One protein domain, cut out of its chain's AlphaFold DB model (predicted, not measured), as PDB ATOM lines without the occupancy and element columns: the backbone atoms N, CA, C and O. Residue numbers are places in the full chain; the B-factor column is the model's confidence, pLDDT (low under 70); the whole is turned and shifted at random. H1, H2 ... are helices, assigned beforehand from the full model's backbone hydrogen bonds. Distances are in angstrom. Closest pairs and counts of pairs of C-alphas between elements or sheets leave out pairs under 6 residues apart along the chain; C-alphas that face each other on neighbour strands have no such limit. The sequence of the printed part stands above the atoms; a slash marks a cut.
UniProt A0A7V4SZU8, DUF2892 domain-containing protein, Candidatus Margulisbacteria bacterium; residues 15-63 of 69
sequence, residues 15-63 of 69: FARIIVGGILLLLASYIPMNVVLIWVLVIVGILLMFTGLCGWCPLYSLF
ATOM      1  N   PHE A  15      13.710 -17.487 -37.835       75.19
ATOM      2  CA  PHE A  15      13.877 -16.288 -38.653       75.19
ATOM      3  C   PHE A  15      14.546 -15.152 -37.881       75.19
ATOM      4  O   PHE A  15      15.440 -14.513 -38.426       75.19
ATOM      5  N   ALA A  16      14.199 -14.950 -36.608       81.62
ATOM      6  CA  ALA A  16      14.831 -13.939 -35.766       81.62
ATOM      7  C   ALA A  16      16.354 -14.139 -35.677       81.62
ATOM      8  O   ALA A  16      17.106 -13.183 -35.845       81.62
ATOM      9  N   ARG A  17      16.837 -15.380 -35.506       83.44
ATOM     10  CA  ARG A  17      18.284 -15.676 -35.460       83.44
ATOM     11  C   ARG A  17      18.990 -15.423 -36.790       83.44
ATOM     12  O   ARG A  17      20.092 -14.881 -36.796       83.44
ATOM     13  N   ILE A  18      18.348 -15.767 -37.905       82.56
ATOM     14  CA  ILE A  18      18.877 -15.502 -39.250       82.56
ATOM     15  C   ILE A  18      18.939 -13.990 -39.511       82.56
ATOM     16  O   ILE A  18      19.949 -13.502 -40.011       82.56
ATOM     17  N   ILE A  19      17.896 -13.246 -39.127       87.00
ATOM     18  CA  ILE A  19      17.830 -11.787 -39.270       87.00
ATOM     19  C   ILE A  19      18.916 -11.120 -38.422       87.00
ATOM     20  O   ILE A  19      19.672 -10.306 -38.940       87.00
ATOM     21  N   VAL A  20      19.053 -11.496 -37.147       88.75
ATOM     22  CA  VAL A  20      20.085 -10.942 -36.256       88.75
ATOM     23  C   VAL A  20      21.491 -11.267 -36.770       88.75
ATOM     24  O   VAL A  20      22.331 -10.372 -36.840       88.75
ATOM     25  N   GLY A  21      21.748 -12.510 -37.190       88.38
ATOM     26  CA  GLY A  21      23.031 -12.900 -37.785       88.38
ATOM     27  C   GLY A  21      23.352 -12.119 -39.064       88.38
ATOM     28  O   GLY A  21      24.466 -11.617 -39.217       88.38
ATOM     29  N   GLY A  22      22.363 -11.935 -39.943       89.69
ATOM     30  CA  GLY A  22      22.497 -11.128 -41.157       89.69
ATOM     31  C   GLY A  22      22.774  -9.650 -40.867       89.69
ATOM     32  O   GLY A  22      23.650  -9.059 -41.493       89.69
ATOM     33  N   ILE A  23      22.095  -9.062 -39.877       92.38
ATOM     34  CA  ILE A  23      22.337  -7.676 -39.449       92.38
ATOM     35  C   ILE A  23      23.763  -7.514 -38.919       92.38
ATOM     36  O   ILE A  23      24.425  -6.546 -39.278       92.38
ATOM     37  N   LEU A  24      24.266  -8.454 -38.112       89.62
ATOM     38  CA  LEU A  24      25.636  -8.399 -37.586       89.62
ATOM     39  C   LEU A  24      26.687  -8.453 -38.704       89.62
ATOM     40  O   LEU A  24      27.671  -7.716 -38.650       89.62
ATOM     41  N   LEU A  25      26.459  -9.264 -39.743       90.25
ATOM     42  CA  LEU A  25      27.342  -9.341 -40.912       90.25
ATOM     43  C   LEU A  25      27.310  -8.064 -41.758       90.25
ATOM     44  O   LEU A  25      28.357  -7.598 -42.214       90.25
ATOM     45  N   LEU A  26      26.129  -7.465 -41.933       90.62
ATOM     46  CA  LEU A  26      25.997  -6.163 -42.588       90.62
ATOM     47  C   LEU A  26      26.716  -5.083 -41.776       90.62
ATOM     48  O   LEU A  26      27.485  -4.307 -42.338       90.62
ATOM     49  N   LEU A  27      26.541  -5.072 -40.454       90.06
ATOM     50  CA  LEU A  27      27.203  -4.112 -39.575       90.06
ATOM     51  C   LEU A  27      28.726  -4.208 -39.714       90.06
ATOM     52  O   LEU A  27      29.377  -3.192 -39.935       90.06
ATOM     53  N   ALA A  28      29.271  -5.427 -39.664       88.88
ATOM     54  CA  ALA A  28      30.698  -5.703 -39.829       88.88
ATOM     55  C   ALA A  28      31.264  -5.264 -41.192       88.88
ATOM     56  O   ALA A  28      32.456  -4.984 -41.286       88.88
ATOM     57  N   SER A  29      30.426  -5.199 -42.233       88.44
ATOM     58  CA  SER A  29      30.841  -4.850 -43.598       88.44
ATOM     59  C   SER A  29      30.731  -3.353 -43.903       88.44
ATOM     60  O   SER A  29      31.548  -2.818 -44.648       88.44
ATOM     61  N   TYR A  30      29.717  -2.673 -43.355       89.50
ATOM     62  CA  TYR A  30      29.410  -1.276 -43.690       89.50
ATOM     63  C   TYR A  30      29.933  -0.263 -42.674       89.50
ATOM     64  O   TYR A  30      30.104   0.906 -43.021       89.50
ATOM     65  N   ILE A  31      30.179  -0.674 -41.429       90.25
ATOM     66  CA  ILE A  31      30.662   0.236 -40.392       90.25
ATOM     67  C   ILE A  31      32.171   0.042 -40.211       90.25
ATOM     68  O   ILE A  31      32.604  -1.066 -39.893       90.25
ATOM     69  N   PRO A  32      32.992   1.096 -40.385       86.25
ATOM     70  CA  PRO A  32      34.421   1.006 -40.128       86.25
ATOM     71  C   PRO A  32      34.663   0.836 -38.623       86.25
ATOM     72  O   PRO A  32      34.309   1.696 -37.818       86.25
ATOM     73  N   MET A  33      35.265  -0.289 -38.243       90.06
ATOM     74  CA  MET A  33      35.588  -0.637 -36.855       90.06
ATOM     75  C   MET A  33      37.015  -1.168 -36.749       90.06
ATOM     76  O   MET A  33      37.695  -1.406 -37.745       90.06
ATOM     77  N   ASN A  34      37.460  -1.409 -35.515       92.75
ATOM     78  CA  ASN A  34      38.692  -2.147 -35.269       92.75
ATOM     79  C   ASN A  34      38.614  -3.552 -35.904       92.75
ATOM     80  O   ASN A  34      37.612  -4.250 -35.744       92.75
ATOM     81  N   VAL A  35      39.693  -3.975 -36.570       89.38
ATOM     82  CA  VAL A  35      39.821  -5.286 -37.229       89.38
ATOM     83  C   VAL A  35      39.411  -6.435 -36.305       89.38
ATOM     84  O   VAL A  35      38.700  -7.336 -36.736       89.38
ATOM     85  N   VAL A  36      39.789  -6.389 -35.025       93.31
ATOM     86  CA  VAL A  36      39.434  -7.437 -34.052       93.31
ATOM     87  C   VAL A  36      37.915  -7.542 -33.873       93.31
ATOM     88  O   VAL A  36      37.365  -8.641 -33.853       93.31
ATOM     89  N   LEU A  37      37.225  -6.403 -33.790       90.38
ATOM     90  CA  LEU A  37      35.770  -6.335 -33.623       90.38
ATOM     91  C   LEU A  37      35.032  -6.874 -34.852       90.38
ATOM     92  O   LEU A  37      34.068  -7.621 -34.700       90.38
ATOM     93  N   ILE A  38      35.525  -6.554 -36.053       90.69
ATOM     94  CA  ILE A  38      34.976  -7.060 -37.319       90.69
ATOM     95  C   ILE A  38      35.025  -8.592 -37.338       90.69
ATOM     96  O   ILE A  38      34.009  -9.233 -37.595       90.69
ATOM     97  N   TRP A  39      36.169  -9.193 -36.995       91.81
ATOM     98  CA  TRP A  39      36.300 -10.652 -36.940       91.81
ATOM     99  C   TRP A  39      35.353 -11.295 -35.923       91.81
ATOM    100  O   TRP A  39      34.726 -12.308 -36.234       91.81
ATOM    101  N   VAL A  40      35.191 -10.698 -34.737       93.19
ATOM    102  CA  VAL A  40      34.239 -11.187 -33.725       93.19
ATOM    103  C   VAL A  40      32.806 -11.156 -34.262       93.19
ATOM    104  O   VAL A  40      32.096 -12.157 -34.174       93.19
ATOM    105  N   LEU A  41      32.385 -10.040 -34.862       90.94
ATOM    106  CA  LEU A  41      31.043  -9.877 -35.428       90.94
ATOM    107  C   LEU A  41      30.770 -10.855 -36.573       90.94
ATOM    108  O   LEU A  41      29.683 -11.427 -36.639       90.94
ATOM    109  N   VAL A  42      31.758 -11.087 -37.440       90.69
ATOM    110  CA  VAL A  42      31.650 -12.043 -38.547       90.69
ATOM    111  C   VAL A  42      31.489 -13.471 -38.027       90.69
ATOM    112  O   VAL A  42      30.575 -14.174 -38.455       90.69
ATOM    113  N   ILE A  43      32.317 -13.893 -37.068       91.88
ATOM    114  CA  ILE A  43      32.243 -15.240 -36.483       91.88
ATOM    115  C   ILE A  43      30.891 -15.453 -35.789       91.88
ATOM    116  O   ILE A  43      30.230 -16.468 -36.012       91.88
ATOM    117  N   VAL A  44      30.449 -14.484 -34.982       90.69
ATOM    118  CA  VAL A  44      29.168 -14.555 -34.263       90.69
ATOM    119  C   VAL A  44      27.981 -14.539 -35.230       90.69
ATOM    120  O   VAL A  44      27.049 -15.328 -35.066       90.69
ATOM    121  N   GLY A  45      28.016 -13.695 -36.264       89.00
ATOM    122  CA  GLY A  45      26.974 -13.617 -37.289       89.00
ATOM    123  C   GLY A  45      26.831 -14.918 -38.081       89.00
ATOM    124  O   GLY A  45      25.716 -15.420 -38.241       89.00
ATOM    125  N   ILE A  46      27.952 -15.522 -38.493       89.69
ATOM    126  CA  ILE A  46      27.965 -16.826 -39.172       89.69
ATOM    127  C   ILE A  46      27.415 -17.918 -38.252       89.69
ATOM    128  O   ILE A  46      26.565 -18.692 -38.686       89.69
ATOM    129  N   LEU A  47      27.830 -17.971 -36.982       88.38
ATOM    130  CA  LEU A  47      27.318 -18.951 -36.018       88.38
ATOM    131  C   LEU A  47      25.804 -18.820 -35.806       88.38
ATOM    132  O   LEU A  47      25.091 -19.824 -35.784       88.38
ATOM    133  N   LEU A  48      25.284 -17.595 -35.693       84.12
ATOM    134  CA  LEU A  48      23.846 -17.339 -35.558       84.12
ATOM    135  C   LEU A  48      23.060 -17.739 -36.811       84.12
ATOM    136  O   LEU A  48      22.000 -18.356 -36.699       84.12
ATOM    137  N   MET A  49      23.586 -17.453 -38.005       85.12
ATOM    138  CA  MET A  49      22.963 -17.909 -39.249       85.12
ATOM    139  C   MET A  49      23.000 -19.432 -39.366       85.12
ATOM    140  O   MET A  49      21.978 -20.028 -39.689       85.12
ATOM    141  N   PHE A  50      24.131 -20.072 -39.063       84.12
ATOM    142  CA  PHE A  50      24.284 -21.524 -39.163       84.12
ATOM    143  C   PHE A  50      23.382 -22.258 -38.164       84.12
ATOM    144  O   PHE A  50      22.710 -23.220 -38.526       84.12
ATOM    145  N   THR A  51      23.277 -21.762 -36.930       77.06
ATOM    146  CA  THR A  51      22.357 -22.307 -35.914       77.06
ATOM    147  C   THR A  51      20.887 -22.070 -36.275       77.06
ATOM    148  O   THR A  51      20.058 -22.959 -36.085       77.06
ATOM    149  N   GLY A  52      20.555 -20.917 -36.867       71.81
ATOM    150  CA  GLY A  52      19.232 -20.654 -37.440       71.81
ATOM    151  C   GLY A  52      18.907 -21.552 -38.643       71.81
ATOM    152  O   GLY A  52      17.788 -22.042 -38.773       71.81
ATOM    153  N   LEU A  53      19.881 -21.836 -39.509       75.12
ATOM    154  CA  LEU A  53      19.720 -22.684 -40.692       75.12
ATOM    155  C   LEU A  53      19.599 -24.167 -40.331       75.12
ATOM    156  O   LEU A  53      18.662 -24.806 -40.806       75.12
ATOM    157  N   CYS A  54      20.463 -24.691 -39.457       71.19
ATOM    158  CA  CYS A  54      20.427 -26.086 -39.005       71.19
ATOM    159  C   CYS A  54      19.182 -26.429 -38.175       71.19
ATOM    160  O   CYS A  54      18.909 -27.606 -37.964       71.19
ATOM    161  N   GLY A  55      18.422 -25.442 -37.686       57.44
ATOM    162  CA  GLY A  55      17.187 -25.693 -36.934       57.44
ATOM    163  C   GLY A  55      17.407 -26.381 -35.581       57.44
ATOM    164  O   GLY A  55      16.442 -26.720 -34.902       57.44
ATOM    165  N   TRP A  56      18.660 -26.562 -35.159       51.41
ATOM    166  CA  TRP A  56      19.004 -27.013 -33.820       51.41
ATOM    167  C   TRP A  56      18.891 -25.828 -32.875       51.41
ATOM    168  O   TRP A  56      19.709 -24.910 -32.873       51.41
ATOM    169  N   CYS A  57      17.828 -25.829 -32.082       50.75
ATOM    170  CA  CYS A  57      17.660 -24.881 -31.004       50.75
ATOM    171  C   CYS A  57      18.399 -25.430 -29.769       50.75
ATOM    172  O   CYS A  57      17.869 -26.335 -29.122       50.75
ATOM    173  N   PRO A  58      19.591 -24.917 -29.391       49.50
ATOM    174  CA  PRO A  58      20.268 -25.375 -28.176       49.50
ATOM    175  C   PRO A  58      19.419 -25.106 -26.929       49.50
ATOM    176  O   PRO A  58      19.533 -25.834 -25.956       49.50
ATOM    177  N   LEU A  59      18.506 -24.129 -26.980       50.00
ATOM    178  CA  LEU A  59      17.602 -23.806 -25.879       50.00
ATOM    179  C   LEU A  59      16.572 -24.918 -25.600       50.00
ATOM    180  O   LEU A  59      16.260 -25.157 -24.441       50.00
ATOM    181  N   TYR A  60      16.120 -25.651 -26.624       48.25
ATOM    182  CA  TYR A  60      15.239 -26.818 -26.444       48.25
ATOM    183  C   TYR A  60      16.007 -28.086 -26.057       48.25
ATOM    184  O   TYR A  60      15.484 -28.923 -25.335       48.25
ATOM    185  N   SER A  61      17.260 -28.225 -26.502       47.84
ATOM    186  CA  SER A  61      18.112 -29.341 -26.076       47.84
ATOM    187  C   SER A  61      18.628 -29.174 -24.639       47.84
ATOM    188  O   SER A  61      18.885 -30.181 -23.985       47.84
ATOM    189  N   LEU A  62      18.793 -27.936 -24.148       50.69
ATOM    190  CA  LEU A  62      19.169 -27.652 -22.755       50.69
ATOM    191  C   LEU A  62      17.973 -27.801 -21.807       50.69
ATOM    192  O   LEU A  62      18.101 -28.379 -20.733       50.69
ATOM    193  N   PHE A  63      16.805 -27.295 -22.208       50.72
ATOM    194  CA  PHE A  63      15.554 -27.465 -21.477       50.72
ATOM    195  C   PHE A  63      14.792 -28.658 -22.042       50.72
ATOM    196  O   PHE A  63      13.784 -28.482 -22.717       50.72
TER     197      PHE A  63
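AT A GLANCE: This is residues 15 to 63 of the 69 residues of the protein "DUF2892 domain-containing protein" of Candidatus Margulisbacteria bacterium (UniProt A0A7V4SZU8). A helical hairpin makes the body: the long helix H2 and the helix H1 lie side by side, running opposite ways, and a small tail with the short helix H3 sticks out beyond the far end of H2. Residues 30 to 36 make the turn of the hairpin at one end, and residues 54 to 63, of which 58 to 62 belong to H3, stand free at the other. The printed part has 49 residues, with three named helices in the order H1, H2, H3 and no named strand; its class is all helix. The whole is loose, with a radius of gyration of the C-alphas of 12.1 A, and it is a rod spanning 38 by 18 by 13 A.

IN THESE COORDINATES: Begin with the longest helix, H2, residues 35 to 54. Find C-alpha 35 at (39.821, -5.286, -37.229); from there H2 runs 28.5 A to C-alpha 54 at (20.427, -26.086, -39.005), with x and y both falling. Go back to C-alpha 15 at (13.877, -16.288, -38.653), where H1 begins; H1, residues 15 to 30, runs 22.2 A to its last C-alpha, with x and y both rising. H3 is short, residues 58 to 62, with 6.0 A from first to last C-alpha; look for its end at C-alpha 62, (19.169, -27.652, -22.755).

HOW THE PARTS SIT: Look first at H2 and H1, which touch, with 33 pairs of C-alphas within 8 A. Their closest C-alphas are those of Gly 45 and Gly 21, 4.0 A apart. Their lines stand at a shallow tilt of 23 degrees, and they run opposite ways. Their centres are 8.3 A apart, and a tight link of 4 residues joins them into a helical hairpin. At the other end of H2, a tight link of 3 residues leads to H3. H3 is apart from H2 and also apart from H1, with no C-alpha of either within 8 A of it. In the backbones of H1, H2 and H3, every O i to N i+4 pair is within hydrogen-bond range.

THE WHOLE: The two C-alphas farthest apart are those of Pro 32, between H1 and H2, and Phe 63, the last printed residue, at 38.9 A. Without the stretches that stand free, the body has 32 residues and spans 24 by 13 by 8 A. The printed part has no cut from residue 15 to residue 63, and neither of its two links is long. The mean pLDDT of the printed part is 80.4; look at residues 55 to 63 for the low values, under 70, with a mean of 49 in H3.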